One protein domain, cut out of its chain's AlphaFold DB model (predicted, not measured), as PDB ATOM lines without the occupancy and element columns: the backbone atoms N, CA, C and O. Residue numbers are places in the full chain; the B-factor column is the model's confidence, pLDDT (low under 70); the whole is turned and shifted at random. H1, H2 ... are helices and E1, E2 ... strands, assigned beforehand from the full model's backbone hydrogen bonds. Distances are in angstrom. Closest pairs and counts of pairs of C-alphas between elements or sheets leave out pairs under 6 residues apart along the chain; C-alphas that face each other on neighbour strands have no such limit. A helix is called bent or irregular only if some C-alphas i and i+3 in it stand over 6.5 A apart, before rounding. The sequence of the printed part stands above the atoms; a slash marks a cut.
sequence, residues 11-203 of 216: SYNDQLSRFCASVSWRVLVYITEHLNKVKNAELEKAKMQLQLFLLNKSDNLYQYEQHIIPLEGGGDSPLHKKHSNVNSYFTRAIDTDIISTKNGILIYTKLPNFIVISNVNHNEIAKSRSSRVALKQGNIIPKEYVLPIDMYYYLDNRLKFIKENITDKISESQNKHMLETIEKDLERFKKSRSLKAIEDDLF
ATOM      1  N   SER A  11     328.375 334.581 334.040       95.56
ATOM      2  CA  SER A  11     329.456 334.541 333.061       95.56
ATOM      3  C   SER A  11     328.895 334.505 331.643       95.56
ATOM      4  O   SER A  11     327.896 333.839 331.369       95.56
ATOM      5  N   TYR A  12     329.549 335.218 330.734       96.44
ATOM      6  CA  TYR A  12     329.189 335.266 329.321       96.44
ATOM      7  C   TYR A  12     330.428 335.179 328.430       96.44
ATOM      8  O   TYR A  12     331.536 335.519 328.845       96.44
ATOM      9  N   ASN A  13     330.211 334.762 327.184       97.19
ATOM     10  CA  ASN A  13     331.194 334.760 326.101       97.19
ATOM     11  C   ASN A  13     330.848 335.837 325.047       97.19
ATOM     12  O   ASN A  13     330.010 336.715 325.274       97.19
ATOM     13  N   ASP A  14     331.469 335.769 323.871       95.94
ATOM     14  CA  ASP A  14     331.350 336.776 322.816       95.94
ATOM     15  C   ASP A  14     329.912 336.947 322.303       95.94
ATOM     16  O   ASP A  14     329.554 338.024 321.812       95.94
ATOM     17  N   GLN A  15     329.054 335.941 322.503       97.06
ATOM     18  CA  GLN A  15     327.643 335.983 322.126       97.06
ATOM     19  C   GLN A  15     326.889 337.149 322.772       97.06
ATOM     20  O   GLN A  15     326.013 337.716 322.120       97.06
ATOM     21  N   LEU A  16     327.230 337.564 324.000       97.56
ATOM     22  CA  LEU A  16     326.543 338.692 324.641       97.56
ATOM     23  C   LEU A  16     326.812 340.009 323.901       97.56
ATOM     24  O   LEU A  16     325.889 340.785 323.658       97.56
ATOM     25  N   SER A  17     328.061 340.246 323.493       97.44
ATOM     26  CA  SER A  17     328.420 341.455 322.742       97.44
ATOM     27  C   SER A  17     327.710 341.503 321.383       97.44
ATOM     28  O   SER A  17     327.193 342.548 320.984       97.44
ATOM     29  N   ARG A  18     327.593 340.345 320.716       97.94
ATOM     30  CA  ARG A  18     326.856 340.182 319.455       97.94
ATOM     31  C   ARG A  18     325.359 340.363 319.641       97.94
ATOM     32  O   ARG A  18     324.723 341.004 318.811       97.94
ATOM     33  N   PHE A  19     324.798 339.849 320.732       98.12
ATOM     34  CA  PHE A  19     323.399 340.062 321.076       98.12
ATOM     35  C   PHE A  19     323.102 341.557 321.225       98.12
ATOM     36  O   PHE A  19     322.229 342.061 320.518       98.12
ATOM     37  N   CYS A  20     323.865 342.280 322.051       98.31
ATOM     38  CA  CYS A  20     323.683 343.721 322.237       98.31
ATOM     39  C   CYS A  20     323.822 344.490 320.914       98.31
ATOM     40  O   CYS A  20     322.904 345.218 320.538       98.31
ATOM     41  N   ALA A  21     324.892 344.233 320.150       98.38
ATOM     42  CA  ALA A  21     325.097 344.850 318.841       98.38
ATOM     43  C   ALA A  21     323.938 344.559 317.870       98.38
ATOM     44  O   ALA A  21     323.517 345.448 317.131       98.38
ATOM     45  N   SER A  22     323.377 343.342 317.895       98.44
ATOM     46  CA  SER A  22     322.248 342.958 317.038       98.44
ATOM     47  C   SER A  22     320.972 343.718 317.385       98.44
ATOM     48  O   SER A  22     320.235 344.127 316.489       98.44
ATOM     49  N   VAL A  23     320.723 343.938 318.678       98.12
ATOM     50  CA  VAL A  23     319.570 344.700 319.160       98.12
ATOM     51  C   VAL A  23     319.711 346.160 318.739       98.12
ATOM     52  O   VAL A  23     318.800 346.698 318.110       98.12
ATOM     53  N   SER A  24     320.871 346.774 318.980       98.25
ATOM     54  CA  SER A  24     321.123 348.163 318.586       98.25
ATOM     55  C   SER A  24     321.079 348.372 317.071       98.25
ATOM     56  O   SER A  24     320.497 349.355 316.616       98.25
ATOM     57  N   TRP A  25     321.603 347.432 316.277       98.12
ATOM     58  CA  TRP A  25     321.509 347.491 314.815       98.12
ATOM     59  C   TRP A  25     320.057 347.443 314.328       98.12
ATOM     60  O   TRP A  25     319.666 348.262 313.497       98.12
ATOM     61  N   ARG A  26     319.225 346.547 314.879       97.31
ATOM     62  CA  ARG A  26     317.795 346.477 314.524       97.31
ATOM     63  C   ARG A  26     317.052 347.758 314.882       97.31
ATOM     64  O   ARG A  26     316.201 348.186 314.111       97.31
ATOM     65  N   VAL A  27     317.372 348.377 316.020       96.44
ATOM     66  CA  VAL A  27     316.777 349.665 316.406       96.44
ATOM     67  C   VAL A  27     317.153 350.765 315.422       96.44
ATOM     68  O   VAL A  27     316.273 351.520 315.013       96.44
ATOM     69  N   LEU A  28     318.416 350.826 314.985       95.69
ATOM     70  CA  LEU A  28     318.831 351.770 313.945       95.69
ATOM     71  C   LEU A  28     318.042 351.558 312.655       95.69
ATOM     72  O   LEU A  28     317.407 352.498 312.195       95.69
ATOM     73  N   VAL A  29     318.023 350.333 312.121       94.69
ATOM     74  CA  VAL A  29     317.278 349.997 310.893       94.69
ATOM     75  C   VAL A  29     315.801 350.371 311.029       94.69
ATOM     76  O   VAL A  29     315.232 351.026 310.160       94.69
ATOM     77  N   TYR A  30     315.176 350.025 312.153       94.00
ATOM     78  CA  TYR A  30     313.778 350.359 312.404       94.00
ATOM     79  C   TYR A  30     313.520 351.871 312.405       94.00
ATOM     80  O   TYR A  30     312.603 352.353 311.740       94.00
ATOM     81  N   ILE A  31     314.333 352.646 313.118       90.75
ATOM     82  CA  ILE A  31     314.093 354.084 313.273       90.75
ATOM     83  C   ILE A  31     314.483 354.873 312.015       90.75
ATOM     84  O   ILE A  31     313.761 355.807 311.642       90.75
ATOM     85  N   THR A  32     315.591 354.525 311.354       88.94
ATOM     86  CA  THR A  32     316.085 355.283 310.196       88.94
ATOM     87  C   THR A  32     315.448 354.852 308.880       88.94
ATOM     88  O   THR A  32     315.183 355.715 308.049       88.94
ATOM     89  N   GLU A  33     315.140 353.566 308.689       88.12
ATOM     90  CA  GLU A  33     314.621 353.057 307.411       88.12
ATOM     91  C   GLU A  33     313.102 352.877 307.441       88.12
ATOM     92  O   GLU A  33     312.410 353.361 306.548       88.12
ATOM     93  N   HIS A  34     312.558 352.244 308.486       83.25
ATOM     94  CA  HIS A  34     311.119 351.958 308.543       83.25
ATOM     95  C   HIS A  34     310.285 353.153 308.998       83.25
ATOM     96  O   HIS A  34     309.213 353.402 308.451       83.25
ATOM     97  N   LEU A  35     310.765 353.904 309.991       83.00
ATOM     98  CA  LEU A  35     310.066 355.100 310.462       83.00
ATOM     99  C   LEU A  35     310.511 356.378 309.738       83.00
ATOM    100  O   LEU A  35     309.830 357.394 309.865       83.00
ATOM    101  N   ASN A  36     311.637 356.339 309.011       79.00
ATOM    102  CA  ASN A  36     312.248 357.483 308.318       79.00
ATOM    103  C   ASN A  36     312.310 358.753 309.194       79.00
ATOM    104  O   ASN A  36     312.117 359.874 308.724       79.00
ATOM    105  N   LYS A  37     312.528 358.570 310.505       75.75
ATOM    106  CA  LYS A  37     312.424 359.647 311.501       75.75
ATOM    107  C   LYS A  37     313.677 360.503 311.586       75.75
ATOM    108  O   LYS A  37     313.593 361.667 311.964       75.75
ATOM    109  N   VAL A  38     314.840 359.924 311.292       78.44
ATOM    110  CA  VAL A  38     316.135 360.572 311.513       78.44
ATOM    111  C   VAL A  38     317.085 360.226 310.375       78.44
ATOM    112  O   VAL A  38     317.320 359.054 310.094       78.44
ATOM    113  N   LYS A  39     317.673 361.256 309.759       81.12
ATOM    114  CA  LYS A  39     318.791 361.124 308.817       81.12
ATOM    115  C   LYS A  39     320.014 361.796 309.421       81.12
ATOM    116  O   LYS A  39     320.047 363.014 309.565       81.12
ATOM    117  N   ASN A  40     321.001 360.998 309.814       88.81
ATOM    118  CA  ASN A  40     322.225 361.481 310.442       88.81
ATOM    119  C   ASN A  40     323.403 360.597 310.015       88.81
ATOM    120  O   ASN A  40     323.334 359.373 310.132       88.81
ATOM    121  N   ALA A  41     324.484 361.212 309.531       92.56
ATOM    122  CA  ALA A  41     325.657 360.493 309.035       92.56
ATOM    123  C   ALA A  41     326.331 359.619 310.109       92.56
ATOM    124  O   ALA A  41     326.844 358.548 309.794       92.56
ATOM    125  N   GLU A  42     326.301 360.028 311.379       94.69
ATOM    126  CA  GLU A  42     326.864 359.246 312.485       94.69
ATOM    127  C   GLU A  42     326.046 357.983 312.774       94.69
ATOM    128  O   GLU A  42     326.618 356.936 313.083       94.69
ATOM    129  N   LEU A  43     324.720 358.037 312.594       95.31
ATOM    130  CA  LEU A  43     323.858 356.856 312.702       95.31
ATOM    131  C   LEU A  43     324.129 355.855 311.577       95.31
ATOM    132  O   LEU A  43     324.161 354.653 311.828       95.31
ATOM    133  N   GLU A  44     324.372 356.334 310.358       94.06
ATOM    134  CA  GLU A  44     324.724 355.470 309.226       94.06
ATOM    135  C   GLU A  44     326.093 354.806 309.425       94.06
ATOM    136  O   GLU A  44     326.230 353.599 309.208       94.06
ATOM    137  N   LYS A  45     327.088 355.544 309.938       96.50
ATOM    138  CA  LYS A  45     328.385 354.967 310.330       96.50
ATOM    139  C   LYS A  45     328.228 353.906 311.421       96.50
ATOM    140  O   LYS A  45     328.800 352.822 311.298       96.50
ATOM    141  N   ALA A  46     327.428 354.184 312.454       97.25
ATOM    142  CA  ALA A  46     327.134 353.218 313.512       97.25
ATOM    143  C   ALA A  46     326.451 351.963 312.956       97.25
ATOM    144  O   ALA A  46     326.887 350.846 313.233       97.25
ATOM    145  N   LYS A  47     325.426 352.134 312.113       96.50
ATOM    146  CA  LYS A  47     324.702 351.035 311.460       96.50
ATOM    147  C   LYS A  47     325.652 350.149 310.657       96.50
ATOM    148  O   LYS A  47     325.615 348.929 310.808       96.50
ATOM    149  N   MET A  48     326.535 350.756 309.863       97.00
ATOM    150  CA  MET A  48     327.539 350.039 309.078       97.00
ATOM    151  C   MET A  48     328.528 349.282 309.973       97.00
ATOM    152  O   MET A  48     328.749 348.093 309.758       97.00
ATOM    153  N   GLN A  49     329.092 349.917 311.002       98.19
ATOM    154  CA  GLN A  49     330.077 349.254 311.862       98.19
ATOM    155  C   GLN A  49     329.465 348.101 312.667       98.19
ATOM    156  O   GLN A  49     330.070 347.030 312.761       98.19
ATOM    157  N   LEU A  50     328.249 348.277 313.197       98.25
ATOM    158  CA  LEU A  50     327.520 347.198 313.870       98.25
ATOM    159  C   LEU A  50     327.244 346.036 312.907       98.25
ATOM    160  O   LEU A  50     327.437 344.880 313.277       98.25
ATOM    161  N   GLN A  51     326.867 346.321 311.657       98.06
ATOM    162  CA  GLN A  51     326.681 345.295 310.630       98.06
ATOM    163  C   GLN A  51     327.980 344.527 310.343       98.06
ATOM    164  O   GLN A  51     327.964 343.298 310.291       98.06
ATOM    165  N   LEU A  52     329.108 345.228 310.180       98.44
ATOM    166  CA  LEU A  52     330.411 344.599 309.945       98.44
ATOM    167  C   LEU A  52     330.805 343.679 311.104       98.44
ATOM    168  O   LEU A  52     331.245 342.556 310.861       98.44
ATOM    169  N   PHE A  53     330.598 344.119 312.347       98.38
ATOM    170  CA  PHE A  53     330.851 343.304 313.534       98.38
ATOM    171  C   PHE A  53     329.965 342.046 313.577       98.38
ATOM    172  O   PHE A  53     330.453 340.930 313.771       98.38
ATOM    173  N   LEU A  54     328.662 342.199 313.323       98.19
ATOM    174  CA  LEU A  54     327.703 341.088 313.315       98.19
ATOM    175  C   LEU A  54     327.996 340.055 312.218       98.19
ATOM    176  O   LEU A  54     327.796 338.863 312.438       98.19
ATOM    177  N   LEU A  55     328.504 340.498 311.065       98.00
ATOM    178  CA  LEU A  55     328.878 339.644 309.934       98.00
ATOM    179  C   LEU A  55     330.308 339.083 310.023       98.00
ATOM    180  O   LEU A  55     330.787 338.516 309.043       98.00
ATOM    181  N   ASN A  56     331.001 339.246 311.156       97.00
ATOM    182  CA  ASN A  56     332.403 338.838 311.334       97.00
ATOM    183  C   ASN A  56     333.387 339.489 310.346       97.00
ATOM    184  O   ASN A  56     334.462 338.954 310.092       97.00
ATOM    185  N   LYS A  57     333.035 340.655 309.794       97.81
ATOM    186  CA  LYS A  57     333.920 341.474 308.950       97.81
ATOM    187  C   LYS A  57     334.746 342.473 309.764       97.81
ATOM    188  O   LYS A  57     335.675 343.071 309.234       97.81
ATOM    189  N   SER A  58     334.407 342.660 311.038       96.50
ATOM    190  CA  SER A  58     335.198 343.395 312.024       96.50
ATOM    191  C   SER A  58     335.163 342.645 313.354       96.50
ATOM    192  O   SER A  58     334.128 342.107 313.739       96.50
ATOM    193  N   ASP A  59     336.290 342.609 314.053       95.25
ATOM    194  CA  ASP A  59     336.447 341.984 315.368       95.25
ATOM    195  C   ASP A  59     336.206 342.965 316.530       95.25
ATOM    196  O   ASP A  59     336.274 342.579 317.700       95.25
ATOM    197  N   ASN A  60     335.911 344.234 316.224       95.81
ATOM    198  CA  ASN A  60     335.807 345.311 317.197       95.81
ATOM    199  C   ASN A  60     334.601 346.225 316.933       95.81
ATOM    200  O   ASN A  60     334.113 346.381 315.815       95.81
ATOM    201  N   LEU A  61     334.138 346.866 318.002       96.25
ATOM    202  CA  LEU A  61     333.070 347.859 317.987       96.25
ATOM    203  C   LEU A  61     333.597 349.297 318.079       96.25
ATOM    204  O   LEU A  61     332.842 350.230 317.827       96.25
ATOM    205  N   TYR A  62     334.883 349.496 318.389       95.50
ATOM    206  CA  TYR A  62     335.506 350.816 318.531       95.50
ATOM    207  C   TYR A  62     334.710 351.724 319.485       95.50
ATOM    208  O   TYR A  62     334.512 351.370 320.646       95.50
ATOM    209  N   GLN A  63     334.253 352.883 319.002       95.62
ATOM    210  CA  GLN A  63     333.426 353.814 319.764       95.62
ATOM    211  C   GLN A  63     331.984 353.335 319.956       95.62
ATOM    212  O   GLN A  63     331.314 353.841 320.849       95.62
ATOM    213  N   TYR A  64     331.511 352.357 319.177       97.62
ATOM    214  CA  TYR A  64     330.150 351.809 319.239       97.62
ATOM    215  C   TYR A  64     330.022 350.721 320.312       97.62
ATOM    216  O   TYR A  64     329.414 349.667 320.106       97.62
ATOM    217  N   GLU A  65     330.673 350.945 321.456       96.69
ATOM    218  CA  GLU A  65     330.656 350.015 322.575       96.69
ATOM    219  C   GLU A  65     329.235 349.791 323.098       96.69
ATOM    220  O   GLU A  65     328.369 350.667 323.045       96.69
ATOM    221  N   GLN A  66     329.009 348.571 323.580       98.00
ATOM    222  CA  GLN A  66     327.721 348.119 324.084       98.00
ATOM    223  C   GLN A  66     327.754 348.104 325.602       98.00
ATOM    224  O   GLN A  66     328.738 347.678 326.213       98.00
ATOM    225  N   HIS A  67     326.651 348.515 326.200       97.25
ATOM    226  CA  HIS A  67     326.450 348.529 327.634       97.25
ATOM    227  C   HIS A  67     325.198 347.740 327.968       97.25
ATOM    228  O   HIS A  67     324.187 347.861 327.278       97.25
ATOM    229  N   ILE A  68     325.264 346.967 329.048       95.44
ATOM    230  CA  ILE A  68     324.113 346.292 329.628       95.44
ATOM    231  C   ILE A  68     323.941 346.734 331.075       95.44
ATOM    232  O   ILE A  68     324.888 346.739 331.866       95.44
ATOM    233  N   ILE A  69     322.719 347.126 331.408       91.56
ATOM    234  CA  ILE A  69     322.336 347.520 332.758       91.56
ATOM    235  C   ILE A  69     321.207 346.590 333.176       91.56
ATOM    236  O   ILE A  69     320.094 346.739 332.668       91.56
ATOM    237  N   PRO A  70     321.481 345.605 334.045       89.00
ATOM    238  CA  PRO A  70     320.442 344.813 334.678       89.00
ATOM    239  C   PRO A  70     319.484 345.734 335.433       89.00
ATOM    240  O   PRO A  70     319.910 346.657 336.123       89.00
ATOM    241  N   LEU A  71     318.190 345.492 335.271       82.50
ATOM    242  CA  LEU A  71     317.128 346.176 335.985       82.50
ATOM    243  C   LEU A  71     316.406 345.145 336.834       82.50
ATOM    244  O   LEU A  71     315.949 344.121 336.327       82.50
ATOM    245  N   GLU A  72     316.251 345.432 338.114       67.75
ATOM    246  CA  GLU A  72     315.500 344.577 339.020       67.75
ATOM    247  C   GLU A  72     314.275 345.328 339.537       67.75
ATOM    248  O   GLU A  72     314.263 346.554 339.635       67.75
ATOM    249  N   GLY A  73     313.201 344.574 339.778       55.88
ATOM    250  CA  GLY A  73     311.983 345.109 340.375       55.88
ATOM    251  C   GLY A  73     312.155 345.379 341.861       55.88
ATOM    252  O   GLY A  73     313.014 344.784 342.518       55.88
ATOM    253  N   GLY A  74     311.297 346.253 342.371       50.97
ATOM    254  CA  GLY A  74     311.237 346.630 343.773       50.97
ATOM    255  C   GLY A  74     312.143 347.794 344.093       50.97
ATOM    256  O   GLY A  74     312.615 347.835 345.223       50.97
ATOM    257  N   GLY A  75     312.427 348.696 343.139       54.81
ATOM    258  CA  GLY A  75     313.601 349.529 343.252       54.81
ATOM    259  C   GLY A  75     313.569 351.049 343.398       54.81
ATOM    260  O   GLY A  75     312.843 351.762 342.716       54.81
ATOM    261  N   ASP A  76     314.449 351.537 344.283       55.66
ATOM    262  CA  ASP A  76     314.613 352.934 344.704       55.66
ATOM    263  C   ASP A  76     315.589 353.689 343.785       55.66
ATOM    264  O   ASP A  76     316.799 353.812 344.005       55.66
ATOM    265  N   SER A  77     315.057 354.122 342.651       66.06
ATOM    266  CA  SER A  77     315.726 355.063 341.756       66.06
ATOM    267  C   SER A  77     315.451 356.501 342.207       66.06
ATOM    268  O   SER A  77     314.337 356.783 342.649       66.06
ATOM    269  N   PRO A  78     316.350 357.473 341.950       69.06
ATOM    270  CA  PRO A  78     315.985 358.892 341.999       69.06
ATOM    271  C   PRO A  78     314.714 359.232 341.194       69.06
ATOM    272  O   PRO A  78     314.008 360.181 341.528       69.06
ATOM    273  N   LEU A  79     314.403 358.443 340.156       74.38
ATOM    274  CA  LEU A  79     313.180 358.562 339.353       74.38
ATOM    275  C   LEU A  79     311.923 358.082 340.094       74.38
ATOM    276  O   LEU A  79     310.842 358.596 339.824       74.38
ATOM    277  N   HIS A  80     312.044 357.131 341.028       69.25
ATOM    278  CA  HIS A  80     310.905 356.584 341.782       69.25
ATOM    279  C   HIS A  80     310.243 357.656 342.657       69.25
ATOM    280  O   HIS A  80     309.024 357.766 342.684       69.25
ATOM    281  N   LYS A  81     311.035 358.582 343.217       69.06
ATOM    282  CA  LYS A  81     310.513 359.753 343.953       69.06
ATOM    283  C   LYS A  81     309.579 360.648 343.130       69.06
ATOM    284  O   LYS A  81     308.829 361.427 343.709       69.06
ATOM    285  N   LYS A  82     309.660 360.587 341.797       78.06
ATOM    286  CA  LYS A  82     308.879 361.426 340.875       78.06
ATOM    287  C   LYS A  82     307.778 360.653 340.153       78.06
ATOM    288  O   LYS A  82     306.755 361.239 339.807       78.06
ATOM    289  N   HIS A  83     307.980 359.359 339.920       82.31
ATOM    290  CA  HIS A  83     307.140 358.556 339.035       82.31
ATOM    291  C   HIS A  83     306.657 357.287 339.723       82.31
ATOM    292  O   HIS A  83     307.445 356.481 340.205       82.31
ATOM    293  N   SER A  84     305.344 357.070 339.685       81.12
ATOM    294  CA  SER A  84     304.676 355.915 340.294       81.12
ATOM    295  C   SER A  84     304.658 354.657 339.413       81.12
ATOM    296  O   SER A  84     303.969 353.704 339.744       81.12
ATOM    297  N   ASN A  85     305.318 354.672 338.251       84.25
ATOM    298  CA  ASN A  85     305.278 353.607 337.235       84.25
ATOM    299  C   ASN A  85     306.671 353.050 336.887       84.25
ATOM    300  O   ASN A  85     306.866 352.467 335.816       84.25
ATOM    301  N   VAL A  86     307.662 353.273 337.750       84.44
ATOM    302  CA  VAL A  86     309.078 352.986 337.486       84.44
ATOM    303  C   VAL A  86     309.351 351.488 337.376       84.44
ATOM    304  O   VAL A  86     309.978 351.046 336.411       84.44
ATOM    305  N   ASN A  87     308.861 350.690 338.320       83.00
ATOM    306  CA  ASN A  87     309.033 349.242 338.328       83.00
ATOM    307  C   ASN A  87     308.230 348.600 337.208       83.00
ATOM    308  O   ASN A  87     308.762 347.745 336.496       83.00
ATOM    309  N   SER A  88     306.989 349.045 336.986       82.44
ATOM    310  CA  SER A  88     306.180 348.601 335.849       82.44
ATOM    311  C   SER A  88     306.881 348.863 334.520       82.44
ATOM    312  O   SER A  88     306.956 347.962 333.677       82.44
ATOM    313  N   TYR A  89     307.468 350.050 334.344       88.38
ATOM    314  CA  TYR A  89     308.294 350.341 333.181       88.38
ATOM    315  C   TYR A  89     309.471 349.368 333.124       88.38
ATOM    316  O   TYR A  89     309.504 348.517 332.236       88.38
ATOM    317  N   PHE A  90     310.400 349.398 334.081       87.00
ATOM    318  CA  PHE A  90     311.671 348.669 334.011       87.00
ATOM    319  C   PHE A  90     311.549 347.140 333.974       87.00
ATOM    320  O   PHE A  90     312.290 346.487 333.231       87.00
ATOM    321  N   THR A  91     310.560 346.555 334.641       84.25
ATOM    322  CA  THR A  91     310.400 345.091 334.692       84.25
ATOM    323  C   THR A  91     309.553 344.521 333.555       84.25
ATOM    324  O   THR A  91     309.654 343.325 333.279       84.25
ATOM    325  N   ARG A  92     308.739 345.340 332.860       84.50
ATOM    326  CA  ARG A  92     307.748 344.814 331.895       84.50
ATOM    327  C   ARG A  92     307.724 345.470 330.526       84.50
ATOM    328  O   ARG A  92     307.504 344.761 329.548       84.50
ATOM    329  N   ALA A  93     307.901 346.787 330.436       88.00
ATOM    330  CA  ALA A  93     307.778 347.470 329.151       88.00
ATOM    331  C   ALA A  93     308.907 347.059 328.186       88.00
ATOM    332  O   ALA A  93     309.979 346.623 328.610       88.00
ATOM    333  N   ILE A  94     308.677 347.221 326.889       92.56
ATOM    334  CA  ILE A  94     309.735 347.249 325.879       92.56
ATOM    335  C   ILE A  94     309.746 348.663 325.328       92.56
ATOM    336  O   ILE A  94     308.686 349.227 325.064       92.56
ATOM    337  N   ASP A  95     310.930 349.241 325.198       94.44
ATOM    338  CA  ASP A  95     311.082 350.604 324.711       94.44
ATOM    339  C   ASP A  95     312.380 350.738 323.920       94.44
ATOM    340  O   ASP A  95     313.388 350.126 324.266       94.44
ATOM    341  N   THR A  96     312.364 351.512 322.845       95.56
ATOM    342  CA  THR A  96     313.523 351.703 321.968       95.56
ATOM    343  C   THR A  96     313.521 353.111 321.421       95.56
ATOM    344  O   THR A  96     312.471 353.587 320.984       95.56
ATOM    345  N   ASP A  97     314.685 353.751 321.388       95.06
ATOM    346  CA  ASP A  97     314.804 355.124 320.909       95.06
ATOM    347  C   ASP A  97     316.234 355.475 320.477       95.06
ATOM    348  O   ASP A  97     317.196 354.774 320.807       95.06
ATOM    349  N   ILE A  98     316.369 356.597 319.768       95.50
ATOM    350  CA  ILE A  98     317.648 357.263 319.512       95.50
ATOM    351  C   ILE A  98     317.687 358.532 320.357       95.50
ATOM    352  O   ILE A  98     317.017 359.522 320.070       95.50
ATOM    353  N   ILE A  99     318.520 358.514 321.390       94.50
ATOM    354  CA  ILE A  99     318.657 359.628 322.320       94.50
ATOM    355  C   ILE A  99     319.716 360.570 321.759       94.50
ATOM    356  O   ILE A  99     320.906 360.257 321.760       94.50
ATOM    357  N   SER A 100     319.266 361.719 321.259       93.50
ATOM    358  CA  SER A 100     320.130 362.778 320.734       93.50
ATOM    359  C   SER A 100     320.192 363.929 321.726       93.50
ATOM    360  O   SER A 100     319.171 364.527 322.062       93.50
ATOM    361  N   THR A 101     321.394 364.238 322.200       92.06
ATOM    362  CA  THR A 101     321.642 365.276 323.205       92.06
ATOM    363  C   THR A 101     322.744 366.211 322.717       92.06
ATOM    364  O   THR A 101     323.404 365.948 321.710       92.06
ATOM    365  N   LYS A 102     323.016 367.280 323.472       92.50
ATOM    366  CA  LYS A 102     324.198 368.126 323.236       92.50
ATOM    367  C   LYS A 102     325.527 367.372 323.388       92.50
ATOM    368  O   LYS A 102     326.532 367.800 322.834       92.50
ATOM    369  N   ASN A 103     325.534 366.271 324.141       94.25
ATOM    370  CA  ASN A 103     326.720 365.469 324.424       94.25
ATOM    371  C   ASN A 103     326.936 364.348 323.402       94.25
ATOM    372  O   ASN A 103     327.939 363.645 323.495       94.25
ATOM    373  N   GLY A 104     326.026 364.188 322.439       95.00
ATOM    374  CA  GLY A 104     326.089 363.188 321.381       95.00
ATOM    375  C   GLY A 104     324.886 362.251 321.394       95.00
ATOM    376  O   GLY A 104     323.834 362.553 321.968       95.00
ATOM    377  N   ILE A 105     325.048 361.122 320.716       96.44
ATOM    378  CA  ILE A 105     323.971 360.205 320.364       96.44
ATOM    379  C   ILE A 105     324.196 358.846 321.029       96.44
ATOM    380  O   ILE A 105     325.299 358.288 321.000       96.44
ATOM    381  N   LEU A 106     323.117 358.307 321.590       97.12
ATOM    382  CA  LEU A 106     323.026 356.955 322.127       97.12
ATOM    383  C   LEU A 106     321.856 356.219 321.474       97.12
ATOM    384  O   LEU A 106     320.801 356.801 321.218       97.12
ATOM    385  N   ILE A 107     322.024 354.921 321.256       97.31
ATOM    386  CA  ILE A 107     320.926 354.021 320.901       97.31
ATOM    387  C   ILE A 107     320.456 353.377 322.195       97.31
ATOM    388  O   ILE A 107     321.236 352.714 322.881       97.31
ATOM    389  N   TYR A 108     319.186 353.575 322.515       97.12
ATOM    390  CA  TYR A 108     318.565 353.060 323.720       97.12
ATOM    391  C   TYR A 108     317.645 351.901 323.378       97.12
ATOM    392  O   TYR A 108     316.810 351.974 322.475       97.12
ATOM    393  N   THR A 109     317.791 350.804 324.110       97.56
ATOM    394  CA  THR A 109     316.851 349.692 324.067       97.56
ATOM    395  C   THR A 109     316.621 349.181 325.466       97.56
ATOM    396  O   THR A 109     317.535 348.731 326.142       97.56
ATOM    397  N   LYS A 110     315.375 349.195 325.894       95.25
ATOM    398  CA  LYS A 110     314.938 348.645 327.156       95.25
ATOM    399  C   LYS A 110     314.093 347.419 326.886       95.25
ATOM    400  O   LYS A 110     313.096 347.457 326.166       95.25
ATOM    401  N   LEU A 111     314.511 346.328 327.502       94.19
ATOM    402  CA  LEU A 111     313.802 345.064 327.538       94.19
ATOM    403  C   LEU A 111     313.327 344.813 328.977       94.19
ATOM    404  O   LEU A 111     313.688 345.553 329.905       94.19
ATOM    405  N   PRO A 112     312.462 343.816 329.210       90.38
ATOM    406  CA  PRO A 112     312.112 343.419 330.563       90.38
ATOM    407  C   PRO A 112     313.374 343.060 331.357       90.38
ATOM    408  O   PRO A 112     314.080 342.116 331.003       90.38
ATOM    409  N   ASN A 113     313.615 343.777 332.458       87.62
ATOM    410  CA  ASN A 113     314.704 343.536 333.413       87.62
ATOM    411  C   ASN A 113     316.128 343.884 332.943       87.62
ATOM    412  O   ASN A 113     317.084 343.528 333.625       87.62
ATOM    413  N   PHE A 114     316.317 344.572 331.814       91.69
ATOM    414  CA  PHE A 114     317.614 345.180 331.486       91.69
ATOM    415  C   PHE A 114     317.512 346.238 330.381       91.69
ATOM    416  O   PHE A 114     316.585 346.241 329.567       91.69
ATOM    417  N   ILE A 115     318.499 347.127 330.340       94.94
ATOM    418  CA  ILE A 115     318.711 348.107 329.272       94.94
ATOM    419  C   ILE A 115     319.974 347.727 328.504       94.94
ATOM    420  O   ILE A 115     320.990 347.377 329.105       94.94
ATOM    421  N   VAL A 116     319.911 347.841 327.183       97.50
ATOM    422  CA  VAL A 116     321.053 347.869 326.273       97.50
ATOM    423  C   VAL A 116     321.244 349.303 325.785       97.50
ATOM    424  O   VAL A 116     320.301 349.933 325.301       97.50
ATOM    425  N   ILE A 117     322.467 349.814 325.908       97.38
ATOM    426  CA  ILE A 117     322.869 351.106 325.345       97.38
ATOM    427  C   ILE A 117     324.020 350.855 324.383       97.38
ATOM    428  O   ILE A 117     325.017 350.246 324.763       97.38
ATOM    429  N   SER A 118     323.899 351.355 323.158       97.69
ATOM    430  CA  SER A 118     325.028 351.444 322.234       97.69
ATOM    431  C   SER A 118     325.427 352.897 322.094       97.69
ATOM    432  O   SER A 118     324.594 353.756 321.793       97.69
ATOM    433  N   ASN A 119     326.712 353.164 322.274       97.69
ATOM    434  CA  ASN A 119     327.247 354.475 321.967       97.69
ATOM    435  C   ASN A 119     327.264 354.710 320.452       97.69
ATOM    436  O   ASN A 119     327.476 353.774 319.681       97.69
ATOM    437  N   VAL A 120     327.042 355.951 320.024       97.31
ATOM    438  CA  VAL A 120     327.323 356.393 318.651       97.31
ATOM    439  C   VAL A 120     328.479 357.381 318.688       97.31
ATOM    440  O   VAL A 120     329.522 357.127 318.094       97.31
ATOM    441  N   ASN A 121     328.307 358.473 319.433       96.31
ATOM    442  CA  ASN A 121     329.317 359.516 319.622       96.31
ATOM    443  C   ASN A 121     329.096 360.312 320.926       96.31
ATOM    444  O   ASN A 121     329.388 361.503 320.988       96.31
ATOM    445  N   HIS A 122     328.523 359.688 321.959       96.50
ATOM    446  CA  HIS A 122     328.231 360.355 323.223       96.50
ATOM    447  C   HIS A 122     329.493 360.526 324.078       96.50
ATOM    448  O   HIS A 122     330.066 359.559 324.582       96.50
ATOM    449  N   ASN A 123     329.882 361.775 324.318       93.81
ATOM    450  CA  ASN A 123     331.151 362.138 324.954       93.81
ATOM    451  C   ASN A 123     331.277 361.646 326.403       93.81
ATOM    452  O   ASN A 123     332.376 361.391 326.885       93.81
ATOM    453  N   GLU A 124     330.158 361.487 327.112       92.81
ATOM    454  CA  GLU A 124     330.177 361.060 328.517       92.81
ATOM    455  C   GLU A 124     329.949 359.557 328.732       92.81
ATOM    456  O   GLU A 124     329.777 359.129 329.877       92.81
ATOM    457  N   ILE A 125     329.940 358.733 327.675       93.94
ATOM    458  CA  ILE A 125     329.657 357.296 327.833       93.94
ATOM    459  C   ILE A 125     330.672 356.593 328.745       93.94
ATOM    460  O   ILE A 125     330.314 355.678 329.483       93.94
ATOM    461  N   ALA A 126     331.910 357.094 328.792       90.81
ATOM    462  CA  ALA A 126     332.966 356.573 329.654       90.81
ATOM    463  C   ALA A 126     332.587 356.568 331.148       90.81
ATOM    464  O   ALA A 126     333.067 355.713 331.892       90.81
ATOM    465  N   LYS A 127     331.676 357.451 331.592       88.69
ATOM    466  CA  LYS A 127     331.139 357.438 332.968       88.69
ATOM    467  C   LYS A 127     330.337 356.165 333.275       88.69
ATOM    468  O   LYS A 127     330.208 355.787 334.431       88.69
ATOM    469  N   SER A 128     329.860 355.473 332.244       90.69
ATOM    470  CA  SER A 128     329.099 354.218 332.320       90.69
ATOM    471  C   SER A 128     329.998 352.992 332.137       90.69
ATOM    472  O   SER A 128     329.560 351.945 331.662       90.69
ATOM    473  N   ARG A 129     331.290 353.088 332.480       90.94
ATOM    474  CA  ARG A 129     332.248 351.997 332.251       90.94
ATOM    475  C   ARG A 129     331.837 350.691 332.925       90.94
ATOM    476  O   ARG A 129     332.106 349.621 332.383       90.94
ATOM    477  N   SER A 130     331.175 350.769 334.078       90.00
ATOM    478  CA  SER A 130     330.712 349.592 334.812       90.00
ATOM    479  C   SER A 130     329.679 348.771 334.032       90.00
ATOM    480  O   SER A 130     329.647 347.553 334.199       90.00
ATOM    481  N   SER A 131     328.894 349.373 333.134       93.56
ATOM    482  CA  SER A 131     327.912 348.654 332.307       93.56
ATOM    483  C   SER A 131     328.478 348.098 331.000       93.56
ATOM    484  O   SER A 131     327.786 347.339 330.324       93.56
ATOM    485  N   ARG A 132     329.722 348.432 330.627       96.44
ATOM    486  CA  ARG A 132     330.303 348.014 329.344       96.44
ATOM    487  C   ARG A 132     330.399 346.488 329.233       96.44
ATOM    488  O   ARG A 132     330.939 345.818 330.114       96.44
ATOM    489  N   VAL A 133     329.956 345.959 328.095       97.31
ATOM    490  CA  VAL A 133     330.098 344.551 327.708       97.31
ATOM    491  C   VAL A 133     331.463 344.336 327.051       97.31
ATOM    492  O   VAL A 133     331.849 345.038 326.113       97.31
ATOM    493  N   ALA A 134     332.225 343.365 327.552       97.06
ATOM    494  CA  ALA A 134     333.485 342.961 326.943       97.06
ATOM    495  C   ALA A 134     333.231 342.117 325.681       97.06
ATOM    496  O   ALA A 134     332.297 341.322 325.641       97.06
ATOM    497  N   LEU A 135     334.079 342.265 324.656       97.19
ATOM    498  CA  LEU A 135     333.860 341.616 323.354       97.19
ATOM    499  C   LEU A 135     334.011 340.090 323.392       97.19
ATOM    500  O   LEU A 135     333.356 339.404 322.621       97.19
ATOM    501  N   LYS A 136     334.885 339.558 324.258       95.38
ATOM    502  CA  LYS A 136     335.207 338.121 324.300       95.38
ATOM    503  C   LYS A 136     334.499 337.377 325.422       95.38
ATOM    504  O   LYS A 136     333.905 336.338 325.185       95.38
ATOM    505  N   GLN A 137     334.609 337.874 326.648       97.19
ATOM    506  CA  GLN A 137     334.010 337.253 327.825       97.19
ATOM    507  C   GLN A 137     333.972 338.236 328.989       97.19
ATOM    508  O   GLN A 137     334.755 339.189 329.030       97.19
ATOM    509  N   GLY A 138     333.108 337.969 329.959       96.12
ATOM    510  CA  GLY A 138     333.023 338.732 331.196       96.12
ATOM    511  C   GLY A 138     331.957 338.178 332.128       96.12
ATOM    512  O   GLY A 138     331.416 337.101 331.891       96.12
ATOM    513  N   ASN A 139     331.654 338.935 333.183       94.38
ATOM    514  CA  ASN A 139     330.612 338.593 334.144       94.38
ATOM    515  C   ASN A 139     329.638 339.763 334.318       94.38
ATOM    516  O   ASN A 139     330.055 340.923 334.416       94.38
ATOM    517  N   ILE A 140     328.345 339.453 334.379       91.00
ATOM    518  CA  ILE A 140     327.309 340.363 334.869       91.00
ATOM    519  C   ILE A 140     327.148 340.072 336.359       91.00
ATOM    520  O   ILE A 140     326.720 338.981 336.733       91.00
ATOM    521  N   ILE A 141     327.534 341.038 337.188       88.00
ATOM    522  CA  ILE A 141     327.539 340.949 338.652       88.00
ATOM    523  C   ILE A 141     326.886 342.197 339.246       88.00
ATOM    524  O   ILE A 141     326.889 343.236 338.578       88.00
ATOM    525  N   PRO A 142     326.382 342.140 340.486       83.56
ATOM    526  CA  PRO A 142     325.753 343.265 341.141       83.56
ATOM    527  C   PRO A 142     326.831 344.296 341.452       83.56
ATOM    528  O   PRO A 142     327.863 343.984 342.049       83.56
ATOM    529  N   LYS A 143     326.613 345.520 340.985       82.69
ATOM    530  CA  LYS A 143     327.518 346.653 341.174       82.69
ATOM    531  C   LYS A 143     326.785 347.955 340.895       82.69
ATOM    532  O   LYS A 143     325.662 347.963 340.404       82.69
ATOM    533  N   GLU A 144     327.465 349.054 341.172       80.25
ATOM    534  CA  GLU A 144     327.022 350.392 340.807       80.25
ATOM    535  C   GLU A 144     327.014 350.565 339.278       80.25
ATOM    536  O   GLU A 144     328.056 350.578 338.608       80.25
ATOM    537  N   TYR A 145     325.809 350.688 338.724       85.25
ATOM    538  CA  TYR A 145     325.573 350.998 337.320       85.25
ATOM    539  C   TYR A 145     325.250 352.482 337.180       85.25
ATOM    540  O   TYR A 145     324.184 352.945 337.587       85.25
ATOM    541  N   VAL A 146     326.183 353.225 336.587       84.69
ATOM    542  CA  VAL A 146     326.053 354.668 336.377       84.69
ATOM    543  C   VAL A 146     325.610 354.932 334.944       84.69
ATOM    544  O   VAL A 146     326.151 354.356 334.002       84.69
ATOM    545  N   LEU A 147     324.627 355.817 334.797       86.75
ATOM    546  CA  LEU A 147     324.163 356.353 333.522       86.75
ATOM    547  C   LEU A 147     324.661 357.796 333.335       86.75
ATOM    548  O   LEU A 147     324.808 358.518 334.327       86.75
ATOM    549  N   PRO A 148     324.873 358.268 332.091       89.06
ATOM    550  CA  PRO A 148     325.087 359.687 331.820       89.06
ATOM    551  C   PRO A 148     323.878 360.513 332.278       89.06
ATOM    552  O   PRO A 148     322.745 360.033 332.242       89.06
ATOM    553  N   ILE A 149     324.090 361.767 332.681       87.25
ATOM    554  CA  ILE A 149     323.006 362.595 333.239       87.25
ATOM    555  C   ILE A 149     321.845 362.795 332.254       87.25
ATOM    556  O   ILE A 149     320.681 362.759 332.651       87.25
ATOM    557  N   ASP A 150     322.143 362.905 330.959       90.06
ATOM    558  CA  ASP A 150     321.124 363.088 329.924       90.06
ATOM    559  C   ASP A 150     320.184 361.879 329.802       90.06
ATOM    560  O   ASP A 150     319.010 362.039 329.473       90.06
ATOM    561  N   MET A 151     320.662 360.679 330.147       89.81
ATOM    562  CA  MET A 151     319.822 359.481 330.211       89.81
ATOM    563  C   MET A 151     318.806 359.566 331.350       89.81
ATOM    564  O   MET A 151     317.669 359.135 331.176       89.81
ATOM    565  N   TYR A 152     319.179 360.134 332.502       88.88
ATOM    566  CA  TYR A 152     318.227 360.337 333.596       88.88
ATOM    567  C   TYR A 152     317.125 361.315 333.190       88.88
ATOM    568  O   TYR A 152     315.955 361.026 333.420       88.88
ATOM    569  N   TYR A 153     317.473 362.424 332.528       90.81
ATOM    570  CA  TYR A 153     316.481 363.370 332.006       90.81
ATOM    571  C   TYR A 153     315.582 362.747 330.934       90.81
ATOM    572  O   TYR A 153     314.372 362.971 330.931       90.81
ATOM    573  N   TYR A 154     316.156 361.943 330.038       93.44
ATOM    574  CA  TYR A 154     315.385 361.194 329.052       93.44
ATOM    575  C   TYR A 154     314.371 360.261 329.728       93.44
ATOM    576  O   TYR A 154     313.184 360.314 329.407       93.44
ATOM    577  N   LEU A 155     314.816 359.447 330.689       92.38
ATOM    578  CA  LEU A 155     313.960 358.501 331.406       92.38
ATOM    579  C   LEU A 155     312.868 359.209 332.219       92.38
ATOM    580  O   LEU A 155     311.731 358.750 332.209       92.38
ATOM    581  N   ASP A 156     313.184 360.333 332.866       91.81
ATOM    582  CA  ASP A 156     312.225 361.175 333.597       91.81
ATOM    583  C   ASP A 156     311.073 361.625 332.681       91.81
ATOM    584  O   ASP A 156     309.897 361.383 332.965       91.81
ATOM    585  N   ASN A 157     311.415 362.182 331.515       92.62
ATOM    586  CA  ASN A 157     310.433 362.593 330.512       92.62
ATOM    587  C   ASN A 157     309.662 361.401 329.931       92.62
ATOM    588  O   ASN A 157     308.460 361.499 329.678       92.62
ATOM    589  N   ARG A 158     310.338 360.267 329.723       92.62
ATOM    590  CA  ARG A 158     309.729 359.060 329.157       92.62
ATOM    591  C   ARG A 158     308.709 358.443 330.110       92.62
ATOM    592  O   ARG A 158     307.607 358.107 329.677       92.62
ATOM    593  N   LEU A 159     309.040 358.339 331.395       91.50
ATOM    594  CA  LEU A 159     308.145 357.839 332.441       91.50
ATOM    595  C   LEU A 159     306.914 358.731 332.597       91.50
ATOM    596  O   LEU A 159     305.795 358.208 332.626       91.50
ATOM    597  N   LYS A 160     307.118 360.057 332.595       91.81
ATOM    598  CA  LYS A 160     306.035 361.047 332.576       91.81
ATOM    599  C   LYS A 160     305.116 360.839 331.375       91.81
ATOM    600  O   LYS A 160     303.910 360.686 331.544       91.81
ATOM    601  N   PHE A 161     305.691 360.761 330.172       91.19
ATOM    602  CA  PHE A 161     304.933 360.561 328.940       91.19
ATOM    603  C   PHE A 161     304.086 359.286 328.990       91.19
ATOM    604  O   PHE A 161     302.907 359.330 328.647       91.19
ATOM    605  N   ILE A 162     304.672 358.166 329.429       88.50
ATOM    606  CA  ILE A 162     303.971 356.879 329.538       88.50
ATOM    607  C   ILE A 162     302.812 356.984 330.525       88.50
ATOM    608  O   ILE A 162     301.712 356.537 330.214       88.50
ATOM    609  N   LYS A 163     303.031 357.597 331.690       85.50
ATOM    610  CA  LYS A 163     301.973 357.782 332.682       85.50
ATOM    611  C   LYS A 163     300.820 358.605 332.104       85.50
ATOM    612  O   LYS A 163     299.707 358.105 332.005       85.50
ATOM    613  N   GLU A 164     301.118 359.802 331.611       88.00
ATOM    614  CA  GLU A 164     300.109 360.766 331.158       88.00
ATOM    615  C   GLU A 164     299.382 360.346 329.873       88.00
ATOM    616  O   GLU A 164     298.253 360.771 329.634       88.00
ATOM    617  N   ASN A 165     300.022 359.558 329.001       86.00
ATOM    618  CA  ASN A 165     299.471 359.244 327.678       86.00
ATOM    619  C   ASN A 165     299.057 357.792 327.488       86.00
ATOM    620  O   ASN A 165     298.333 357.511 326.534       86.00
ATOM    621  N   ILE A 166     299.509 356.885 328.352       81.50
ATOM    622  CA  ILE A 166     299.213 355.458 328.237       81.50
ATOM    623  C   ILE A 166     298.467 354.997 329.481       81.50
ATOM    624  O   ILE A 166     297.332 354.557 329.356       81.50
ATOM    625  N   THR A 167     299.067 355.127 330.665       78.12
ATOM    626  CA  THR A 167     298.488 354.586 331.904       78.12
ATOM    627  C   THR A 167     297.226 355.333 332.329       78.12
ATOM    628  O   THR A 167     296.193 354.711 332.557       78.12
ATOM    629  N   ASP A 168     297.279 356.661 332.380       79.31
ATOM    630  CA  ASP A 168     296.170 357.486 332.876       79.31
ATOM    631  C   ASP A 168     295.045 357.635 331.832       79.31
ATOM    632  O   ASP A 168     293.958 358.116 332.142       79.31
ATOM    633  N   LYS A 169     295.294 357.204 330.586       82.06
ATOM    634  CA  LYS A 169     294.340 357.245 329.465       82.06
ATOM    635  C   LYS A 169     293.739 355.881 329.116       82.06
ATOM    636  O   LYS A 169     293.105 355.761 328.067       82.06
ATOM    637  N   ILE A 170     293.932 354.852 329.947       78.69
ATOM    638  CA  ILE A 170     293.296 353.543 329.733       78.69
ATOM    639  C   ILE A 170     291.773 353.728 329.705       78.69
ATOM    640  O   ILE A 170     291.192 354.311 330.622       78.69
ATOM    641  N   SER A 171     291.120 353.236 328.647       81.25
ATOM    642  CA  SER A 171     289.672 353.392 328.487       81.25
ATOM    643  C   SER A 171     288.892 352.536 329.488       81.25
ATOM    644  O   SER A 171     289.344 351.472 329.917       81.25
ATOM    645  N   GLU A 172     287.660 352.939 329.803       82.38
ATOM    646  CA  GLU A 172     286.770 352.160 330.676       82.38
ATOM    647  C   GLU A 172     286.547 350.729 330.162       82.38
ATOM    648  O   GLU A 172     286.533 349.778 330.941       82.38
ATOM    649  N   SER A 173     286.449 350.553 328.842       82.06
ATOM    650  CA  SER A 173     286.315 349.236 328.212       82.06
ATOM    651  C   SER A 173     287.539 348.340 328.434       82.06
ATOM    652  O   SER A 173     287.390 347.150 328.716       82.06
ATOM    653  N   GLN A 174     288.749 348.899 328.356       80.62
ATOM    654  CA  GLN A 174     289.987 348.173 328.632       80.62
ATOM    655  C   GLN A 174     290.102 347.817 330.117       80.62
ATOM    656  O   GLN A 174     290.469 346.687 330.441       80.62
ATOM    657  N   ASN A 175     289.723 348.739 331.008       82.75
ATOM    658  CA  ASN A 175     289.666 348.477 332.447       82.75
ATOM    659  C   ASN A 175     288.686 347.347 332.774       82.75
ATOM    660  O   ASN A 175     289.040 346.424 333.504       82.75
ATOM    661  N   LYS A 176     287.489 347.359 332.176       86.50
ATOM    662  CA  LYS A 176     286.501 346.293 332.366       86.50
ATOM    663  C   LYS A 176     287.041 344.931 331.924       86.50
ATOM    664  O   LYS A 176     286.963 343.975 332.688       86.50
ATOM    665  N   HIS A 177     287.661 344.847 330.747       85.44
ATOM    666  CA  HIS A 177     288.284 343.600 330.291       85.44
ATOM    667  C   HIS A 177     289.432 343.133 331.191       85.44
ATOM    668  O   HIS A 177     289.610 341.926 331.387       85.44
ATOM    669  N   MET A 178     290.213 344.064 331.747       81.31
ATOM    670  CA  MET A 178     291.267 343.731 332.702       81.31
ATOM    671  C   MET A 178     290.674 343.115 333.974       81.31
ATOM    672  O   MET A 178     291.136 342.053 334.392       81.31
ATOM    673  N   LEU A 179     289.619 343.718 334.532       87.00
ATOM    674  CA  LEU A 179     288.916 343.206 335.713       87.00
ATOM    675  C   LEU A 179     288.291 341.831 335.455       87.00
ATOM    676  O   LEU A 179     288.567 340.897 336.201       87.00
ATOM    677  N   GLU A 180     287.568 341.658 334.346       89.25
ATOM    678  CA  GLU A 180     286.986 340.362 333.958       89.25
ATOM    679  C   GLU A 180     288.055 339.266 333.817       89.25
ATOM    680  O   GLU A 180     287.820 338.101 334.135       89.25
ATOM    681  N   THR A 181     289.247 339.619 333.326       85.88
ATOM    682  CA  THR A 181     290.365 338.673 333.199       85.88
ATOM    683  C   THR A 181     290.940 338.290 334.562       85.88
ATOM    684  O   THR A 181     291.303 337.131 334.759       85.88
ATOM    685  N   ILE A 182     291.020 339.241 335.499       88.38
ATOM    686  CA  ILE A 182     291.475 338.994 336.875       88.38
ATOM    687  C   ILE A 182     290.470 338.106 337.615       88.38
ATOM    688  O   ILE A 182     290.875 337.147 338.268       88.38
ATOM    689  N   GLU A 183     289.173 338.386 337.482       89.88
ATOM    690  CA  GLU A 183     288.102 337.629 338.141       89.88
ATOM    691  C   GLU A 183     288.038 336.173 337.669       89.88
ATOM    692  O   GLU A 183     287.836 335.269 338.479       89.88
ATOM    693  N   LYS A 184     288.269 335.927 336.373       91.50
ATOM    694  CA  LYS A 184     288.267 334.572 335.798       91.50
ATOM    695  C   LYS A 184     289.377 333.669 336.339       91.50
ATOM    696  O   LYS A 184     289.201 332.455 336.342       91.50
ATOM    697  N   ASP A 185     290.516 334.230 336.748       89.88
ATOM    698  CA  ASP A 185     291.669 333.455 337.220       89.88
ATOM    699  C   ASP A 185     292.514 334.248 338.234       89.88
ATOM    700  O   ASP A 185     293.645 334.689 337.979       89.88
ATOM    701  N   LEU A 186     291.931 334.432 339.420       88.50
ATOM    702  CA  LEU A 186     292.528 335.195 340.515       88.50
ATOM    703  C   LEU A 186     293.867 334.595 340.975       88.50
ATOM    704  O   LEU A 186     294.816 335.323 341.270       88.50
ATOM    705  N   GLU A 187     293.964 333.267 341.030       88.38
ATOM    706  CA  GLU A 187     295.163 332.574 341.513       88.38
ATOM    707  C   GLU A 187     296.349 332.744 340.562       88.38
ATOM    708  O   GLU A 187     297.483 332.959 341.008       88.38
ATOM    709  N   ARG A 188     296.106 332.738 339.246       89.62
ATOM    710  CA  ARG A 188     297.132 333.114 338.271       89.62
ATOM    711  C   ARG A 188     297.540 334.572 338.425       89.62
ATOM    712  O   ARG A 188     298.735 334.868 338.352       89.62
ATOM    713  N   PHE A 189     296.585 335.484 338.623       86.31
ATOM    714  CA  PHE A 189     296.894 336.907 338.776       86.31
ATOM    715  C   PHE A 189     297.768 337.176 340.009       86.31
ATOM    716  O   PHE A 189     298.789 337.859 339.882       86.31
ATOM    717  N   LYS A 190     297.447 336.558 341.153       85.62
ATOM    718  CA  LYS A 190     298.249 336.638 342.388       85.62
ATOM    719  C   LYS A 190     299.701 336.196 342.194       85.62
ATOM    720  O   LYS A 190     300.605 336.745 342.809       85.62
ATOM    721  N   LYS A 191     299.942 335.219 341.314       85.88
ATOM    722  CA  LYS A 191     301.290 334.714 340.983       85.88
ATOM    723  C   LYS A 191     301.949 335.465 339.821       85.88
ATOM    724  O   LYS A 191     303.057 335.120 339.405       85.88
ATOM    725  N   SER A 192     301.273 336.459 339.248       83.81
ATOM    726  CA  SER A 192     301.733 337.132 338.039       83.81
ATOM    727  C   SER A 192     302.840 338.147 338.325       83.81
ATOM    728  O   SER A 192     302.862 338.837 339.341       83.81
ATOM    729  N   ARG A 193     303.719 338.344 337.336       81.31
ATOM    730  CA  ARG A 193     304.673 339.465 337.344       81.31
ATOM    731  C   ARG A 193     303.993 340.832 337.182       81.31
ATOM    732  O   ARG A 193     304.678 341.844 337.198       81.31
ATOM    733  N   SER A 194     302.688 340.876 336.900       81.00
ATOM    734  CA  SER A 194     301.947 342.133 336.732       81.00
ATOM    735  C   SER A 194     301.616 342.714 338.090       81.00
ATOM    736  O   SER A 194     301.990 343.848 338.359       81.00
ATOM    737  N   LEU A 195     301.009 341.896 338.955       82.25
ATOM    738  CA  LEU A 195     300.721 342.279 340.329       82.25
ATOM    739  C   LEU A 195     302.007 342.655 341.066       82.25
ATOM    740  O   LEU A 195     302.076 343.737 341.631       82.25
ATOM    741  N   LYS A 196     303.061 341.839 340.933       80.81
ATOM    742  CA  LYS A 196     304.355 342.136 341.553       80.81
ATOM    743  C   LYS A 196     304.918 343.510 341.158       80.81
ATOM    744  O   LYS A 196     305.405 344.231 342.011       80.81
ATOM    745  N   ALA A 197     304.855 343.882 339.879       79.12
ATOM    746  CA  ALA A 197     305.374 345.176 339.433       79.12
ATOM    747  C   ALA A 197     304.562 346.360 339.991       79.12
ATOM    748  O   ALA A 197     305.141 347.397 340.295       79.12
ATOM    749  N   ILE A 198     303.245 346.185 340.153       80.50
ATOM    750  CA  ILE A 198     302.355 347.175 340.778       80.50
ATOM    751  C   ILE A 198     302.669 347.302 342.273       80.50
ATOM    752  O   ILE A 198     302.785 348.411 342.785       80.50
ATOM    753  N   GLU A 199     302.839 346.178 342.971       80.75
ATOM    754  CA  GLU A 199     303.243 346.159 344.382       80.75
ATOM    755  C   GLU A 199     304.599 346.849 344.581       80.75
ATOM    756  O   GLU A 199     304.730 347.691 345.465       80.75
ATOM    757  N   ASP A 200     305.577 346.551 343.720       78.06
ATOM    758  CA  ASP A 200     306.909 347.163 343.727       78.06
ATOM    759  C   ASP A 200     306.854 348.683 343.452       78.06
ATOM    760  O   ASP A 200     307.679 349.438 343.967       78.06
ATOM    761  N   ASP A 201     305.891 349.150 342.649       75.81
ATOM    762  CA  ASP A 201     305.651 350.577 342.405       75.81
ATOM    763  C   ASP A 201     305.056 351.295 343.624       75.81
ATOM    764  O   ASP A 201     305.455 352.425 343.910       75.81
ATOM    765  N   LEU A 202     304.153 350.636 344.355       73.62
ATOM    766  CA  LEU A 202     303.548 351.163 345.584       73.62
ATOM    767  C   LEU A 202     304.519 351.131 346.775       73.62
ATOM    768  O   LEU A 202     304.491 352.031 347.614       73.62
ATOM    769  N   PHE A 203     305.375 350.109 346.843       67.44
ATOM    770  CA  PHE A 203     306.267 349.839 347.972       67.44
ATOM    771  C   PHE A 203     307.699 349.517 347.488       67.44
ATOM    772  O   PHE A 203     308.135 348.362 347.568       67.44
TER     773      PHE A 203
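What this domain is: This is residues 11 to 203 of the 216 residues of an uncharacterized protein of Acinetobacter sp. ANC 3929 (UniProt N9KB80). A twisted sheet of four strands has the hairpin of H1 and H2 over one face and H3, H4 and H5 over the other. H5 reaches past the sheet, and an open loop through H6 and H7, of which residues 168 to 180 and 183 to 188 stick out, folds back to H8, which packs on H3. The printed part has 193 residues, with eight named helices and six named strands in the order E1 H1 H2 E2 H3 E3 E4 E5 H4 E6 H5 H6 H7 H8, class mixed. The sheet E2 E5 E4 E3 and the small pair E1 E6 are antiparallel. The whole is compact, with a radius of gyration of the C-alphas of 18.4 A and spans of 54 by 38 by 31 A.

How they stand to each other: Begin at E1, residues 11 to 13, antiparallel to E6, residues 137 to 140, with N 12 and O 138 2.9 A apart. H1, residues 14 to 34, and H2, residues 41 to 54, form a helical hairpin and touch at a steep tilt of 39 degrees, opposite ways; their closest C-alphas, of Trp 25 and Lys 47, are 5.8 A apart. E2, residues 66 to 70, is antiparallel to E5, residues 114 to 119, with N 67 and O 117 at 2.8 A. E3, residues 95 to 101, E4, residues 104 to 111, and E5 form a meander, each strand the antiparallel neighbour of the one before; look for N 97 and O 108 at 3.0 A and N 109 and O 116 at 2.9 A, within hydrogen-bond range. The sheet lies in three layers, helices on both faces: H1 and H2 on one, and H3, residues 86 to 92, H4, residues 125 to 131, and H5, residues 149 to 167, on the other. H1 runs across the strands at a height of 9.1 A over the sheet. H8, residues 193 to 202, touches H3 at a shallow tilt of 9 degrees, opposite ways, closest at the C-alphas of Ser 88 and Ala 197, 5.0 A. H6, residues 172 to 184, and H7, residues 186 to 190, are close but not clearly touching, C-alphas 182 and 189 being 6.1 A apart. Every O i to N i+4 pair is within range in H1, H2, H3, H5, H6, H7 and H8; H4 has 0 of 3, but 3 of 4 O i to N i+3 pairs.

Where its parts are: Find C-alpha 14 at (331.350, 336.776, 322.816); from there H1 runs 29.0 A. H5 runs 25.8 A, E4 22.7 A. H4 is irregular, C-alphas 127 and 130 being 8.1 A apart. H8 ends at C-alpha 202, (303.548, 351.163, 345.584).

The domain as a whole: The C-alphas farthest apart, of Lys 57 and Glu 183, are 54.5 A apart. The printed part has no cut; the links H2 to E2 and E2 to H3 are long. pLDDT is under 70 at residues 72 to 78, 80 to 81 and 203.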